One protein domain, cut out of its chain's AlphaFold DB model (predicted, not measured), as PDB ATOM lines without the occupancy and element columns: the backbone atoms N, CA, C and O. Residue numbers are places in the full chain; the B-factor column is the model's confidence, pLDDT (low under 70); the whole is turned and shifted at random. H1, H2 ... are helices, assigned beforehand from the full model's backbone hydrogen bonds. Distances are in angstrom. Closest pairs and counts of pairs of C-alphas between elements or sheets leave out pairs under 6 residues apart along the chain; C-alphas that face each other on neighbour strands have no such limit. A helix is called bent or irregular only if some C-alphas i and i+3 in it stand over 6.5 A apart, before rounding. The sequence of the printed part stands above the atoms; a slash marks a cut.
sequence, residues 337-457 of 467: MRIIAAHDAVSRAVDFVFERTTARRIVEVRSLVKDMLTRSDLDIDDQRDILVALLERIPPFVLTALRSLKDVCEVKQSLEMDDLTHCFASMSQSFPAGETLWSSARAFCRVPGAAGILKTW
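What this domain is: This is residues 337 to 457 of the 467 residues of the protein "MYND-type domain-containing protein" of Fistulifera solaris (UniProt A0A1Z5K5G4). Two groups of helices follow each other along one long, loose shape: the helical hairpin of H1 and H2 reaches out to one end, with H3 packed on residues 337 to 343 of H1, and H4 to H7 make the other group. In that second group H6 packs on H4 and H5, and H7 packs on H4 and is the helix nearest the mean of the C-alphas. The printed part has 121 residues with seven named helices, H1 to H7 in chain order, and no named strand; the class is all helix. It is loose, with a radius of gyration of the C-alphas of 18.7 A, and spans 60 by 30 by 20 A, only just a rod.

How they stand to each other: H1, residues 337 to 356, and H2, residues 358 to 374, form a helical hairpin: they touch at a shallow tilt of 14 degrees, opposite ways, and their closest C-alphas, those of Phe 354 and Arg 360, are 5.0 A apart. With residues 337 to 343 alone, H1 touches H3, residues 380 to 393; their closest C-alphas, those of Ile 340 and Ile 380, are 6.8 A apart, and the tilt of 35.2 degrees is only just steep. H2 and H3 are apart. H4, residues 396 to 409, touches H6, residues 433 to 445, at a steep tilt of 56 degrees; the closest C-alphas, those of Cys 409 and Arg 442, are 5.2 A apart. H5, residues 414 to 425, touches residues 433 to 438 of H6 alone, at a steep tilt of 57 degrees; the closest C-alphas, those of Ala 425 and Gly 434, are 4.5 A apart. H7, residues 450 to 457, touches H4 at a shallow tilt of 31 degrees, opposite ways; the closest C-alphas, those of Arg 403 and Ala 451, are 6.5 A apart. H1 and H7 are close but not clearly touching, with the C-alphas of Met 337 and Ala 450 the closest at 6.7 A. Every O i to N i+4 pair is within hydrogen-bond range in H1 and H7; the counts are 6 of 13 in H2, beside 10 of 14 O i to N i+3 pairs, 9 of 10 in H3, 8 of 10 in H4, 7 of 8 in H5 and 7 of 9 in H6.

Where its parts are: H1 begins at C-alpha 337, (151.780, 180.243, 100.972), and is 27.6 A long; H2 is 21.7 A, with a kink of 93 degrees near residue 365. H3 is 20.4 A, H4 19.2 A, H5 16.1 A, H6 16.8 A and H7 10.7 A, ending at C-alpha 457, (142.499, 171.037, 102.870). Three helices are irregular: in H2 C-alphas 361 and 364 are 8.4 A apart, in H4 C-alphas 404 and 407 are 7.4 A apart, and in H6 C-alphas 439 and 442 are 7.6 A apart.

The domain as a whole: The two C-alphas farthest apart, those of Arg 361 and Gln 429, are 61.3 A apart. The printed part has no cut and no long link; the link from H5 to H6, 7 residues, is short and the others are tight. The mean pLDDT of the printed part is 88.5, with residues 429 to 430 under 70.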
ATOM      1  N   MET A 337     152.528 180.144 102.227       97.31
ATOM      2  CA  MET A 337     151.780 180.243 100.972       97.31
ATOM      3  C   MET A 337     152.470 181.166  99.959       97.31
ATOM      4  O   MET A 337     152.521 180.819  98.780       97.31
ATOM      5  N   ARG A 338     153.033 182.310 100.381       97.31
ATOM      6  CA  ARG A 338     153.787 183.217  99.494       97.31
ATOM      7  C   ARG A 338     155.022 182.541  98.907       97.31
ATOM      8  O   ARG A 338     155.252 182.652  97.702       97.31
ATOM      9  N   ILE A 339     155.777 181.814  99.734       96.50
ATOM     10  CA  ILE A 339     156.959 181.047  99.312       96.50
ATOM     11  C   ILE A 339     156.569 179.993  98.267       96.50
ATOM     12  O   ILE A 339     157.153 179.964  97.182       96.50
ATOM     13  N   ILE A 340     155.542 179.187  98.556       96.31
ATOM     14  CA  ILE A 340     155.054 178.131  97.657       96.31
ATOM     15  C   ILE A 340     154.538 178.719  96.342       96.31
ATOM     16  O   ILE A 340     154.934 178.280  95.262       96.31
ATOM     17  N   ALA A 341     153.712 179.762  96.413       94.75
ATOM     18  CA  ALA A 341     153.166 180.414  95.231       94.75
ATOM     19  C   ALA A 341     154.261 181.023  94.342       94.75
ATOM     20  O   ALA A 341     154.159 180.947  93.115       94.75
ATOM     21  N   ALA A 342     155.308 181.606  94.937       94.25
ATOM     22  CA  ALA A 342     156.437 182.167  94.199       94.25
ATOM     23  C   ALA A 342     157.254 181.072  93.503       94.25
ATOM     24  O   ALA A 342     157.528 181.167  92.305       94.25
ATOM     25  N   HIS A 343     157.573 179.993  94.224       94.31
ATOM     26  CA  HIS A 343     158.252 178.828  93.666       94.31
ATOM     27  C   HIS A 343     157.475 178.227  92.483       94.31
ATOM     28  O   HIS A 343     158.039 177.968  91.414       94.31
ATOM     29  N   ASP A 344     156.165 178.036  92.644       93.88
ATOM     30  CA  ASP A 344     155.314 177.451  91.610       93.88
ATOM     31  C   ASP A 344     155.154 178.388  90.405       93.88
ATOM     32  O   ASP A 344     155.097 177.924  89.264       93.88
ATOM     33  N   ALA A 345     155.114 179.708  90.621       91.00
ATOM     34  CA  ALA A 345     155.103 180.689  89.540       91.00
ATOM     35  C   ALA A 345     156.403 180.651  88.724       91.00
ATOM     36  O   ALA A 345     156.340 180.574  87.496       91.00
ATOM     37  N   VAL A 346     157.563 180.628  89.390       89.94
ATOM     38  CA  VAL A 346     158.873 180.486  88.735       89.94
ATOM     39  C   VAL A 346     158.958 179.165  87.974       89.94
ATOM     40  O   VAL A 346     159.339 179.157  86.805       89.94
ATOM     41  N   SER A 347     158.540 178.059  88.595       92.31
ATOM     42  CA  SER A 347     158.531 176.736  87.963       92.31
ATOM     43  C   SER A 347     157.701 176.728  86.679       92.31
ATOM     44  O   SER A 347     158.207 176.339  85.628       92.31
ATOM     45  N   ARG A 348     156.461 177.239  86.724       90.75
ATOM     46  CA  ARG A 348     155.599 177.344  85.535       90.75
ATOM     47  C   ARG A 348     156.183 178.261  84.466       90.75
ATOM     48  O   ARG A 348     156.035 177.966  83.285       90.75
ATOM     49  N   ALA A 349     156.819 179.365  84.856       88.38
ATOM     50  CA  ALA A 349     157.453 180.277  83.912       88.38
ATOM     51  C   ALA A 349     158.625 179.598  83.187       88.38
ATOM     52  O   ALA A 349     158.708 179.671  81.962       88.38
ATOM     53  N   VAL A 350     159.486 178.879  83.916       88.56
ATOM     54  CA  VAL A 350     160.567 178.075  83.327       88.56
ATOM     55  C   VAL A 350     159.985 177.033  82.377       88.56
ATOM     56  O   VAL A 350     160.381 176.974  81.213       88.56
ATOM     57  N   ASP A 351     159.000 176.260  82.829       90.62
ATOM     58  CA  ASP A 351     158.366 175.222  82.020       90.62
ATOM     59  C   ASP A 351     157.771 175.805  80.731       90.62
ATOM     60  O   ASP A 351     158.076 175.329  79.639       90.62
ATOM     61  N   PHE A 352     157.034 176.914  80.832       88.56
ATOM     62  CA  PHE A 352     156.485 177.634  79.686       88.56
ATOM     63  C   PHE A 352     157.574 178.090  78.708       88.56
ATOM     64  O   PHE A 352     157.437 177.878  77.504       88.56
ATOM     65  N   VAL A 353     158.668 178.686  79.193       86.88
ATOM     66  CA  VAL A 353     159.770 179.159  78.340       86.88
ATOM     67  C   VAL A 353     160.398 177.997  77.582       86.88
ATOM     68  O   VAL A 353     160.521 178.059  76.355       86.88
ATOM     69  N   PHE A 354     160.745 176.912  78.275       90.00
ATOM     70  CA  PHE A 354     161.339 175.735  77.643       90.00
ATOM     71  C   PHE A 354     160.358 175.002  76.729       90.00
ATOM     72  O   PHE A 354     160.791 174.388  75.759       90.00
ATOM     73  N   GLU A 355     159.052 175.091  76.974       90.44
ATOM     74  CA  GLU A 355     158.030 174.448  76.153       90.44
ATOM     75  C   GLU A 355     157.516 175.310  75.007       90.44
ATOM     76  O   GLU A 355     157.002 174.748  74.052       90.44
ATOM     77  N   ARG A 356     157.598 176.636  75.028       87.12
ATOM     78  CA  ARG A 356     156.962 177.480  73.993       87.12
ATOM     79  C   ARG A 356     157.952 178.264  73.146       87.12
ATOM     80  O   ARG A 356     157.582 178.715  72.067       87.12
ATOM     81  N   THR A 357     159.204 178.377  73.582       84.38
ATOM     82  CA  THR A 357     160.216 179.183  72.890       84.38
ATOM     83  C   THR A 357     161.285 178.322  72.209       84.38
ATOM     84  O   THR A 357     161.258 177.087  72.225       84.38
ATOM     85  N   THR A 358     162.274 178.980  71.604       84.19
ATOM     86  CA  THR A 358     163.469 178.338  71.038       84.19
ATOM     87  C   THR A 358     164.324 177.621  72.090       84.19
ATOM     88  O   THR A 358     165.144 176.780  71.711       84.19
ATOM     89  N   ALA A 359     164.090 177.868  73.387       82.06
ATOM     90  CA  ALA A 359     164.752 177.191  74.502       82.06
ATOM     91  C   ALA A 359     164.517 175.666  74.531       82.06
ATOM     92  O   ALA A 359     165.302 174.947  75.143       82.06
ATOM     93  N   ARG A 360     163.536 175.135  73.781       86.69
ATOM     94  CA  ARG A 360     163.389 173.684  73.530       86.69
ATOM     95  C   ARG A 360     164.683 173.005  73.064       86.69
ATOM     96  O   ARG A 360     164.845 171.807  73.260       86.69
ATOM     97  N   ARG A 361     165.579 173.752  72.407       88.12
ATOM     98  CA  ARG A 361     166.858 173.248  71.876       88.12
ATOM     99  C   ARG A 361     167.949 173.067  72.933       88.12
ATOM    100  O   ARG A 361     169.000 172.547  72.589       88.12
ATOM    101  N   ILE A 362     167.717 173.546  74.152       89.19
ATOM    102  CA  ILE A 362     168.661 173.506  75.274       89.19
ATOM    103  C   ILE A 362     167.991 172.910  76.521       89.19
ATOM    104  O   ILE A 362     168.232 173.349  77.641       89.19
ATOM    105  N   VAL A 363     167.092 171.936  76.342       91.62
ATOM    106  CA  VAL A 363     166.314 171.332  77.442       91.62
ATOM    107  C   VAL A 363     167.203 170.709  78.527       91.62
ATOM    108  O   VAL A 363     166.783 170.590  79.674       91.62
ATOM    109  N   GLU A 364     168.448 170.375  78.187       91.19
ATOM    110  CA  GLU A 364     169.461 169.822  79.080       91.19
ATOM    111  C   GLU A 364     169.815 170.769  80.235       91.19
ATOM    112  O   GLU A 364     170.169 170.294  81.311       91.19
ATOM    113  N   VAL A 365     169.682 172.093  80.054       90.06
ATOM    114  CA  VAL A 365     169.938 173.074  81.128       90.06
ATOM    115  C   VAL A 365     168.681 173.448  81.920       90.06
ATOM    116  O   VAL A 365     168.764 174.261  82.837       90.06
ATOM    117  N   ARG A 366     167.512 172.874  81.600       90.00
ATOM    118  CA  ARG A 366     166.228 173.236  82.231       90.00
ATOM    119  C   ARG A 366     166.252 173.060  83.747       90.00
ATOM    120  O   ARG A 366     165.818 173.968  84.449       90.00
ATOM    121  N   SER A 367     166.740 171.921  84.244       90.44
ATOM    122  CA  SER A 367     166.818 171.660  85.689       90.44
ATOM    123  C   SER A 367     167.747 172.651  86.378       90.44
ATOM    124  O   SER A 367     167.334 173.290  87.333       90.44
ATOM    125  N   LEU A 368     168.938 172.887  85.820       89.88
ATOM    126  CA  LEU A 368     169.892 173.852  86.367       89.88
ATOM    127  C   LEU A 368     169.304 175.269  86.441       89.88
ATOM    128  O   LEU A 368     169.442 175.943  87.456       89.88
ATOM    129  N   VAL A 369     168.629 175.725  85.380       88.25
ATOM    130  CA  VAL A 369     167.970 177.043  85.369       88.25
ATOM    131  C   VAL A 369     166.854 177.102  86.406       88.25
ATOM    132  O   VAL A 369     166.724 178.113  87.095       88.25
ATOM    133  N   LYS A 370     166.063 176.031  86.527       89.69
ATOM    134  CA  LYS A 370     165.017 175.930  87.543       89.69
ATOM    135  C   LYS A 370     165.624 176.065  88.938       89.69
ATOM    136  O   LYS A 370     165.268 177.009  89.628       89.69
ATOM    137  N   ASP A 371     166.615 175.243  89.267       89.94
ATOM    138  CA  ASP A 371     167.307 175.223  90.560       89.94
ATOM    139  C   ASP A 371     167.932 176.586  90.912       89.94
ATOM    140  O   ASP A 371     167.848 177.056  92.049       89.94
ATOM    141  N   MET A 372     168.515 177.274  89.922       87.56
ATOM    142  CA  MET A 372     169.066 178.622  90.097       87.56
ATOM    143  C   MET A 372     167.997 179.670  90.431       87.56
ATOM    144  O   MET A 372     168.277 180.616  91.168       87.56
ATOM    145  N   LEU A 373     166.795 179.546  89.861       86.94
ATOM    146  CA  LEU A 373     165.712 180.511  90.047       86.94
ATOM    147  C   LEU A 373     164.846 180.199  91.273       86.94
ATOM    148  O   LEU A 373     164.322 181.128  91.886       86.94
ATOM    149  N   THR A 374     164.700 178.926  91.639       87.12
ATOM    150  CA  THR A 374     163.853 178.478  92.752       87.12
ATOM    151  C   THR A 374     164.578 178.363  94.087       87.12
ATOM    152  O   THR A 374     163.904 178.097  95.076       87.12
ATOM    153  N   ARG A 375     165.893 178.643  94.128       87.75
ATOM    154  CA  ARG A 375     166.801 178.387  95.262       87.75
ATOM    155  C   ARG A 375     166.947 176.887  95.531       87.75
ATOM    156  O   ARG A 375     166.122 176.293  96.206       87.75
ATOM    157  N   SER A 376     168.022 176.279  95.031       86.06
ATOM    158  CA  SER A 376     168.287 174.839  95.188       86.06
ATOM    159  C   SER A 376     168.420 174.359  96.640       86.06
ATOM    160  O   SER A 376     168.373 173.162  96.885       86.06
ATOM    161  N   ASP A 377     168.658 175.272  97.586       91.12
ATOM    162  CA  ASP A 377     168.708 175.008  99.029       91.12
ATOM    163  C   ASP A 377     167.322 174.927  99.688       91.12
ATOM    164  O   ASP A 377     167.232 174.527 100.844       91.12
ATOM    165  N   LEU A 378     166.257 175.322  98.985       93.88
ATOM    166  CA  LEU A 378     164.900 175.321  99.515       93.88
ATOM    167  C   LEU A 378     164.180 174.023  99.142       93.88
ATOM    168  O   LEU A 378     163.811 173.829  97.983       93.88
ATOM    169  N   ASP A 379     163.910 173.182 100.137       96.12
ATOM    170  CA  ASP A 379     162.975 172.073  99.976       96.12
ATOM    171  C   ASP A 379     161.540 172.617 100.006       96.12
ATOM    172  O   ASP A 379     161.048 173.122 101.018       96.12
ATOM    173  N   ILE A 380     160.886 172.600  98.846       96.06
ATOM    174  CA  ILE A 380     159.532 173.131  98.704       96.06
ATOM    175  C   ILE A 380     158.476 172.201  99.300       96.06
ATOM    176  O   ILE A 380     157.403 172.678  99.677       96.06
ATOM    177  N   ASP A 381     158.761 170.902  99.371       96.44
ATOM    178  CA  ASP A 381     157.840 169.928  99.937       96.44
ATOM    179  C   ASP A 381     157.835 170.068 101.464       96.44
ATOM    180  O   ASP A 381     156.752 170.189 102.036       96.44
ATOM    181  N   ASP A 382     158.995 170.310 102.086       96.88
ATOM    182  CA  ASP A 382     159.070 170.690 103.507       96.88
ATOM    183  C   ASP A 382     158.227 171.945 103.809       96.88
ATOM    184  O   ASP A 382     157.489 172.002 104.793       96.88
ATOM    185  N   GLN A 383     158.258 172.972 102.944       97.50
ATOM    186  CA  GLN A 383     157.426 174.170 103.151       97.50
ATOM    187  C   GLN A 383     155.921 173.880 103.044       97.50
ATOM    188  O   GLN A 383     155.123 174.558 103.700       97.50
ATOM    189  N   ARG A 384     155.518 172.915 102.205       96.69
ATOM    190  CA  ARG A 384     154.119 172.473 102.090       96.69
ATOM    191  C   ARG A 384     153.691 171.712 103.335       96.69
ATOM    192  O   ARG A 384     152.604 171.988 103.837       96.69
ATOM    193  N   ASP A 385     154.547 170.843 103.854       96.69
ATOM    194  CA  ASP A 385     154.280 170.084 105.074       96.69
ATOM    195  C   ASP A 385     154.143 171.021 106.282       96.69
ATOM    196  O   ASP A 385     153.153 170.947 107.016       96.69
ATOM    197  N   ILE A 386     155.039 172.009 106.411       97.81
ATOM    198  CA  ILE A 386     154.926 173.064 107.433       97.81
ATOM    199  C   ILE A 386     153.612 173.842 107.273       97.81
ATOM    200  O   ILE A 386     152.938 174.138 108.261       97.81
ATOM    201  N   LEU A 387     153.214 174.184 106.041       97.38
ATOM    202  CA  LEU A 387     151.947 174.874 105.794       97.38
ATOM    203  C   LEU A 387     150.739 174.031 106.229       97.38
ATOM    204  O   LEU A 387     149.828 174.574 106.850       97.38
ATOM    205  N   VAL A 388     150.714 172.733 105.922       96.19
ATOM    206  CA  VAL A 388     149.625 171.838 106.345       96.19
ATOM    207  C   VAL A 388     149.543 171.792 107.871       96.19
ATOM    208  O   VAL A 388     148.478 172.068 108.424       96.19
ATOM    209  N   ALA A 389     150.673 171.579 108.549       96.50
ATOM    210  CA  ALA A 389     150.740 171.542 110.009       96.50
ATOM    211  C   ALA A 389     150.349 172.880 110.674       96.50
ATOM    212  O   ALA A 389     149.818 172.892 111.789       96.50
ATOM    213  N   LEU A 390     150.592 174.016 110.007       97.12
ATOM    214  CA  LEU A 390     150.105 175.331 110.441       97.12
ATOM    215  C   LEU A 390     148.583 175.446 110.292       97.12
ATOM    216  O   LEU A 390     147.918 175.912 111.214       97.12
ATOM    217  N   LEU A 391     148.026 175.030 109.150       95.62
ATOM    218  CA  LEU A 391     146.584 175.096 108.887       95.62
ATOM    219  C   LEU A 391     145.780 174.216 109.850       95.62
ATOM    220  O   LEU A 391     144.718 174.642 110.293       95.62
ATOM    221  N   GLU A 392     146.302 173.049 110.228       95.00
ATOM    222  CA  GLU A 392     145.682 172.150 111.214       95.00
ATOM    223  C   GLU A 392     145.540 172.774 112.611       95.00
ATOM    224  O   GLU A 392     144.623 172.427 113.353       95.00
ATOM    225  N   ARG A 393     146.415 173.723 112.969       95.06
ATOM    226  CA  ARG A 393     146.370 174.438 114.258       95.06
ATOM    227  C   ARG A 393     145.523 175.707 114.226       95.06
ATOM    228  O   ARG A 393     145.232 176.280 115.275       95.06
ATOM    229  N   ILE A 394     145.128 176.181 113.044       94.12
ATOM    230  CA  ILE A 394     144.263 177.355 112.917       94.12
ATOM    231  C   ILE A 394     142.806 176.909 113.092       94.12
ATOM    232  O   ILE A 394     142.370 175.980 112.409       94.12
ATOM    233  N   PRO A 395     142.002 177.584 113.937       92.62
ATOM    234  CA  PRO A 395     140.610 177.204 114.131       92.62
ATOM    235  C   PRO A 395     139.837 177.119 112.798       92.62
ATOM    236  O   PRO A 395     139.832 178.094 112.035       92.62
ATOM    237  N   PRO A 396     139.114 176.015 112.513       91.75
ATOM    238  CA  PRO A 396     138.475 175.793 111.209       91.75
ATOM    239  C   PRO A 396     137.511 176.905 110.767       91.75
ATOM    240  O   PRO A 396     137.347 177.178 109.572       91.75
ATOM    241  N   PHE A 397     136.880 177.596 111.723       89.94
ATOM    242  CA  PHE A 397     135.983 178.712 111.423       89.94
ATOM    243  C   PHE A 397     136.725 179.914 110.810       89.94
ATOM    244  O   PHE A 397     136.153 180.601 109.965       89.94
ATOM    245  N   VAL A 398     137.995 180.146 111.172       91.62
ATOM    246  CA  VAL A 398     138.836 181.207 110.592       91.62
ATOM    247  C   VAL A 398     139.094 180.898 109.119       91.62
ATOM    248  O   VAL A 398     138.876 181.750 108.260       91.62
ATOM    249  N   LEU A 399     139.468 179.654 108.804       92.56
ATOM    250  CA  LEU A 399     139.702 179.205 107.427       92.56
ATOM    251  C   LEU A 399     138.421 179.269 106.580       92.56
ATOM    252  O   LEU A 399     138.440 179.713 105.428       92.56
ATOM    253  N   THR A 400     137.283 178.902 107.172       91.06
ATOM    254  CA  THR A 400     135.962 179.011 106.534       91.06
ATOM    255  C   THR A 400     135.594 180.470 106.243       91.06
ATOM    256  O   THR A 400     135.128 180.793 105.144       91.06
ATOM    257  N   ALA A 401     135.839 181.374 107.194       90.75
ATOM    258  CA  ALA A 401     135.606 182.803 107.021       90.75
ATOM    259  C   ALA A 401     136.508 183.391 105.923       90.75
ATOM    260  O   ALA A 401     136.000 184.043 105.013       90.75
ATOM    261  N   LEU A 402     137.810 183.083 105.923       91.62
ATOM    262  CA  LEU A 402     138.750 183.512 104.876       91.62
ATOM    263  C   LEU A 402     138.302 183.073 103.478       91.62
ATOM    264  O   LEU A 402     138.321 183.869 102.539       91.62
ATOM    265  N   ARG A 403     137.823 181.831 103.339       89.31
ATOM    266  CA  ARG A 403     137.271 181.325 102.073       89.31
ATOM    267  C   ARG A 403     136.065 182.140 101.601       89.31
ATOM    268  O   ARG A 403     135.922 182.373 100.403       89.31
ATOM    269  N   SER A 404     135.223 182.577 102.533       88.25
ATOM    270  CA  SER A 404     134.003 183.348 102.259       88.25
ATOM    271  C   SER A 404     134.297 184.823 101.951       88.25
ATOM    272  O   SER A 404     133.526 185.485 101.263       88.25
ATOM    273  N   LEU A 405     135.430 185.335 102.436       87.38
ATOM    274  CA  LEU A 405     135.863 186.720 102.264       87.38
ATOM    275  C   LEU A 405     136.616 186.978 100.948       87.38
ATOM    276  O   LEU A 405     136.882 188.139 100.626       87.38
ATOM    277  N   LYS A 406     136.933 185.942 100.161       84.19
ATOM    278  CA  LYS A 406     137.757 186.060  98.946       84.19
ATOM    279  C   LYS A 406     137.250 187.102  97.952       84.19
ATOM    280  O   LYS A 406     138.006 187.978  97.543       84.19
ATOM    281  N   ASP A 407     135.973 187.033  97.595       81.25
ATOM    282  CA  ASP A 407     135.387 187.927  96.584       81.25
ATOM    283  C   ASP A 407     135.122 189.338  97.133       81.25
ATOM    284  O   ASP A 407     134.745 190.259  96.411       81.25
ATOM    285  N   VAL A 408     135.316 189.502  98.437       82.88
ATOM    286  CA  VAL A 408     134.900 190.663  99.205       82.88
ATOM    287  C   VAL A 408     136.094 191.563  99.528       82.88
ATOM    288  O   VAL A 408     136.004 192.781  99.386       82.88
ATOM    289  N   CYS A 409     137.236 190.979  99.899       81.69
ATOM    290  CA  CYS A 409     138.399 191.718 100.401       81.69
ATOM    291  C   CYS A 409     139.032 192.693  99.397       81.69
ATOM    292  O   CYS A 409     139.627 193.687  99.820       81.69
ATOM    293  N   GLU A 410     138.906 192.423  98.094       76.56
ATOM    294  CA  GLU A 410     139.449 193.284  97.029       76.56
ATOM    295  C   GLU A 410     138.529 194.453  96.663       76.56
ATOM    296  O   GLU A 410     138.983 195.464  96.133       76.56
ATOM    297  N   VAL A 411     137.227 194.331  96.930       76.38
ATOM    298  CA  VAL A 411     136.231 195.340  96.530       76.38
ATOM    299  C   VAL A 411     135.904 196.284  97.682       76.38
ATOM    300  O   VAL A 411     135.594 197.456  97.464       76.38
ATOM    301  N   LYS A 412     135.958 195.772  98.913       71.88
ATOM    302  CA  LYS A 412     135.453 196.468 100.089       71.88
ATOM    303  C   LYS A 412     136.456 197.425 100.721       71.88
ATOM    304  O   LYS A 412     137.653 197.145 100.813       71.88
ATOM    305  N   GLN A 413     135.914 198.543 101.205       77.88
ATOM    306  CA  GLN A 413     136.616 199.501 102.059       77.88
ATOM    307  C   GLN A 413     136.792 198.939 103.476       77.88
ATOM    308  O   GLN A 413     136.073 198.027 103.888       77.88
ATOM    309  N   SER A 414     137.728 199.515 104.225       78.31
ATOM    310  CA  SER A 414     138.063 199.169 105.609       78.31
ATOM    311  C   SER A 414     136.837 199.053 106.526       78.31
ATOM    312  O   SER A 414     136.684 198.039 107.201       78.31
ATOM    313  N   LEU A 415     135.919 200.026 106.478       74.31
ATOM    314  CA  LEU A 415     134.689 200.038 107.286       74.31
ATOM    315  C   LEU A 415     133.790 198.825 107.027       74.31
ATOM    316  O   LEU A 415     133.245 198.238 107.953       74.31
ATOM    317  N   GLU A 416     133.654 198.412 105.769       79.88
ATOM    318  CA  GLU A 416     132.801 197.269 105.444       79.88
ATOM    319  C   GLU A 416     133.447 195.931 105.839       79.88
ATOM    320  O   GLU A 416     132.750 194.921 105.959       79.88
ATOM    321  N   MET A 417     134.774 195.906 106.007       82.75
ATOM    322  CA  MET A 417     135.491 194.751 106.545       82.75
ATOM    323  C   MET A 417     135.313 194.632 108.059       82.75
ATOM    324  O   MET A 417     135.184 193.510 108.547       82.75
ATOM    325  N   ASP A 418     135.248 195.749 108.786       80.38
ATOM    326  CA  ASP A 418     134.980 195.764 110.231       80.38
ATOM    327  C   ASP A 418     133.601 195.143 110.527       80.38
ATOM    328  O   ASP A 418     133.502 194.160 111.256       80.38
ATOM    329  N   ASP A 419     132.552 195.577 109.819       81.94
ATOM    330  CA  ASP A 419     131.196 195.018 109.969       81.94
ATOM    331  C   ASP A 419     131.129 193.506 109.676       81.94
ATOM    332  O   ASP A 419     130.457 192.734 110.370       81.94
ATOM    333  N   LEU A 420     131.830 193.060 108.630       79.12
ATOM    334  CA  LEU A 420     131.864 191.648 108.251       79.12
ATOM    335  C   LEU A 420     132.598 190.799 109.283       79.12
ATOM    336  O   LEU A 420     132.157 189.700 109.610       79.12
ATOM    337  N   THR A 421     133.722 191.295 109.782       78.06
ATOM    338  CA  THR A 421     134.570 190.557 110.720       78.06
ATOM    339  C   THR A 421     133.985 190.570 112.124       78.06
ATOM    340  O   THR A 421     134.067 189.553 112.808       78.06
ATOM    341  N   HIS A 422     133.263 191.626 112.505       80.94
ATOM    342  CA  HIS A 422     132.482 191.675 113.738       80.94
ATOM    343  C   HIS A 422     131.367 190.615 113.758       80.94
ATOM    344  O   HIS A 422     131.098 190.013 114.802       80.94
ATOM    345  N   CYS A 423     130.738 190.316 112.613       80.00
ATOM    346  CA  CYS A 423     129.786 189.203 112.524       80.00
ATOM    347  C   CYS A 423     130.454 187.866 112.897       80.00
ATOM    348  O   CYS A 423     129.894 187.104 113.685       80.00
ATOM    349  N   PHE A 424     131.670 187.609 112.406       75.19
ATOM    350  CA  PHE A 424     132.430 186.400 112.749       75.19
ATOM    351  C   PHE A 424     132.959 186.418 114.189       75.19
ATOM    352  O   PHE A 424     132.954 185.381 114.849       75.19
ATOM    353  N   ALA A 425     133.359 187.583 114.707       73.69
ATOM    354  CA  ALA A 425     133.823 187.744 116.083       73.69
ATOM    355  C   ALA A 425     132.722 187.413 117.095       73.69
ATOM    356  O   ALA A 425     132.978 186.748 118.091       73.69
ATOM    357  N   SER A 426     131.469 187.776 116.796       77.56
ATOM    358  CA  SER A 426     130.328 187.444 117.659       77.56
ATOM    359  C   SER A 426     130.103 185.933 117.833       77.56
ATOM    360  O   SER A 426     129.448 185.514 118.787       77.56
ATOM    361  N   MET A 427     130.671 185.111 116.942       73.56
ATOM    362  CA  MET A 427     130.599 183.650 117.004       73.56
ATOM    363  C   MET A 427     131.719 183.014 117.843       73.56
ATOM    364  O   MET A 427     131.597 181.843 118.199       73.56
ATOM    365  N   SER A 428     132.789 183.747 118.174       73.12
ATOM    366  CA  SER A 428     133.952 183.228 118.905       73.12
ATOM    367  C   SER A 428     134.171 184.010 120.199       73.12
ATOM    368  O   SER A 428     134.527 185.182 120.171       73.12
ATOM    369  N   GLN A 429     133.976 183.361 121.350       69.12
ATOM    370  CA  GLN A 429     134.166 183.996 122.665       69.12
ATOM    371  C   GLN A 429     135.622 183.960 123.161       69.12
ATOM    372  O   GLN A 429     135.929 184.612 124.154       69.12
ATOM    373  N   SER A 430     136.508 183.186 122.523       64.44
ATOM    374  CA  SER A 430     137.790 182.787 123.126       64.44
ATOM    375  C   SER A 430     139.039 183.417 122.510       64.44
ATOM    376  O   SER A 430     140.100 183.345 123.117       64.44
ATOM    377  N   PHE A 431     138.947 184.033 121.332       70.50
ATOM    378  CA  PHE A 431     140.115 184.546 120.610       70.50
ATOM    379  C   PHE A 431     139.731 185.774 119.759       70.50
ATOM    380  O   PHE A 431     138.585 185.828 119.302       70.50
ATOM    381  N   PRO A 432     140.648 186.743 119.530       84.31
ATOM    382  CA  PRO A 432     140.495 187.930 118.660       84.31
ATOM    383  C   PRO A 432     140.314 187.566 117.171       84.31
ATOM    384  O   PRO A 432     141.097 187.938 116.290       84.31
ATOM    385  N   ALA A 433     139.272 186.793 116.882       85.75
ATOM    386  CA  ALA A 433     138.926 186.316 115.556       85.75
ATOM    387  C   ALA A 433     138.591 187.459 114.610       85.75
ATOM    388  O   ALA A 433     139.004 187.413 113.455       85.75
ATOM    389  N   GLY A 434     137.876 188.475 115.099       87.69
ATOM    390  CA  GLY A 434     137.524 189.654 114.314       87.69
ATOM    391  C   GLY A 434     138.772 190.358 113.800       87.69
ATOM    392  O   GLY A 434     138.973 190.464 112.595       87.69
ATOM    393  N   GLU A 435     139.661 190.737 114.712       89.25
ATOM    394  CA  GLU A 435     140.899 191.459 114.430       89.25
ATOM    395  C   GLU A 435     141.838 190.637 113.549       89.25
ATOM    396  O   GLU A 435     142.444 191.178 112.621       89.25
ATOM    397  N   THR A 436     141.933 189.329 113.799       92.44
ATOM    398  CA  THR A 436     142.765 188.431 112.994       92.44
ATOM    399  C   THR A 436     142.221 188.301 111.578       92.44
ATOM    400  O   THR A 436     142.975 188.473 110.622       92.44
ATOM    401  N   LEU A 437     140.919 188.047 111.411       92.56
ATOM    402  CA  LEU A 437     140.291 187.960 110.092       92.56
ATOM    403  C   LEU A 437     140.394 189.290 109.351       92.56
ATOM    404  O   LEU A 437     140.812 189.315 108.197       92.56
ATOM    405  N   TRP A 438     140.089 190.399 110.020       91.50
ATOM    406  CA  TRP A 438     140.179 191.727 109.427       91.50
ATOM    407  C   TRP A 438     141.592 192.047 108.954       91.50
ATOM    408  O   TRP A 438     141.784 192.521 107.833       91.50
ATOM    409  N   SER A 439     142.592 191.740 109.779       94.06
ATOM    410  CA  SER A 439     143.976 192.078 109.463       94.06
ATOM    411  C   SER A 439     144.561 191.181 108.369       94.06
ATOM    412  O   SER A 439     145.336 191.643 107.531       94.06
ATOM    413  N   SER A 440     144.160 189.909 108.336       95.25
ATOM    414  CA  SER A 440     144.756 188.886 107.471       95.25
ATOM    415  C   SER A 440     144.056 188.687 106.129       95.25
ATOM    416  O   SER A 440     144.716 188.285 105.170       95.25
ATOM    417  N   ALA A 441     142.745 188.939 106.029       93.81
ATOM    418  CA  ALA A 441     141.943 188.384 104.942       93.81
ATOM    419  C   ALA A 441     142.421 188.812 103.553       93.81
ATOM    420  O   ALA A 441     142.589 187.966 102.675       93.81
ATOM    421  N   ARG A 442     142.721 190.096 103.351       94.12
ATOM    422  CA  ARG A 442     143.233 190.579 102.064       94.12
ATOM    423  C   ARG A 442     144.651 190.078 101.781       94.12
ATOM    424  O   ARG A 442     144.895 189.591 100.681       94.12
ATOM    425  N   ALA A 443     145.558 190.111 102.761       95.62
ATOM    426  CA  ALA A 443     146.906 189.554 102.609       95.62
ATOM    427  C   ALA A 443     146.876 188.069 102.204       95.62
ATOM    428  O   ALA A 443     147.641 187.662 101.333       95.62
ATOM    429  N   PHE A 444     145.955 187.290 102.779       95.88
ATOM    430  CA  PHE A 444     145.700 185.897 102.417       95.88
ATOM    431  C   PHE A 444     145.131 185.764 100.993       95.88
ATOM    432  O   PHE A 444     145.667 185.018 100.173       95.88
ATOM    433  N   CYS A 445     144.064 186.505 100.668       92.69
ATOM    434  CA  CYS A 445     143.352 186.380  99.389       92.69
ATOM    435  C   CYS A 445     144.209 186.756  98.174       92.69
ATOM    436  O   CYS A 445     143.938 186.290  97.065       92.69
ATOM    437  N   ARG A 446     145.246 187.566  98.389       93.19
ATOM    438  CA  ARG A 446     146.188 188.008  97.357       93.19
ATOM    439  C   ARG A 446     147.272 187.011  97.020       93.19
ATOM    440  O   ARG A 446     147.930 187.182  95.998       93.19
ATOM    441  N   VAL A 447     147.473 185.982  97.839       95.25
ATOM    442  CA  VAL A 447     148.459 184.954  97.517       95.25
ATOM    443  C   VAL A 447     147.904 184.064  96.397       95.25
ATOM    444  O   VAL A 447     146.856 183.427  96.575       95.25
ATOM    445  N   PRO A 448     148.572 183.983  95.229       93.75
ATOM    446  CA  PRO A 448     148.095 183.156  94.129       93.75
ATOM    447  C   PRO A 448     147.940 181.694  94.557       93.75
ATOM    448  O   PRO A 448     148.867 181.083  95.076       93.75
ATOM    449  N   GLY A 449     146.758 181.121  94.328       91.88
ATOM    450  CA  GLY A 449     146.468 179.725  94.670       91.88
ATOM    451  C   GLY A 449     145.989 179.478  96.106       91.88
ATOM    452  O   GLY A 449     145.499 178.380  96.366       91.88
ATOM    453  N   ALA A 450     145.997 180.470  97.005       93.25
ATOM    454  CA  ALA A 450     145.593 180.289  98.409       93.25
ATOM    455  C   ALA A 450     144.182 179.693  98.579       93.25
ATOM    456  O   ALA A 450     143.961 178.780  99.373       93.25
ATOM    457  N   ALA A 451     143.221 180.129  97.760       89.31
ATOM    458  CA  ALA A 451     141.870 179.563  97.766       89.31
ATOM    459  C   ALA A 451     141.823 178.082  97.335       89.31
ATOM    460  O   ALA A 451     140.970 177.329  97.802       89.31
ATOM    461  N   GLY A 452     142.721 177.666  96.435       91.06
ATOM    462  CA  GLY A 452     142.851 176.271  96.012       91.06
ATOM    463  C   GLY A 452     143.440 175.392  97.116       91.06
ATOM    464  O   GLY A 452     142.965 174.275  97.320       91.06
ATOM    465  N   ILE A 453     144.398 175.933  97.876       89.44
ATOM    466  CA  ILE A 453     144.986 175.274  99.049       89.44
ATOM    467  C   ILE A 453     143.897 174.997 100.095       89.44
ATOM    468  O   ILE A 453     143.702 173.845 100.472       89.44
ATOM    469  N   LEU A 454     143.103 176.007 100.478       88.94
ATOM    470  CA  LEU A 454     142.018 175.812 101.456       88.94
ATOM    471  C   LEU A 454     140.930 174.848 100.982       88.94
ATOM    472  O   LEU A 454     140.335 174.147 101.796       88.94
ATOM    473  N   LYS A 455     140.637 174.818  99.677       89.31
ATOM    474  CA  LYS A 455     139.669 173.862  99.130       89.31
ATOM    475  C   LYS A 455     140.165 172.428  99.318       89.31
ATOM    476  O   LYS A 455     139.418 171.601  99.820       89.31
ATOM    477  N   THR A 456     141.421 172.179  98.958       88.88
ATOM    478  CA  THR A 456     142.044 170.853  99.066       88.88
ATOM    479  C   THR A 456     142.123 170.399 100.522       88.88
ATOM    480  O   THR A 456     141.812 169.254 100.820       88.88
ATOM    481  N   TRP A 457     142.462 171.315 101.434       87.56
ATOM    482  CA  TRP A 457     142.499 171.037 102.870       87.56
ATOM    483  C   TRP A 457     141.113 170.685 103.438       87.56
ATOM    484  O   TRP A 457     140.965 169.674 104.118       87.56
TER     485      TRP A 457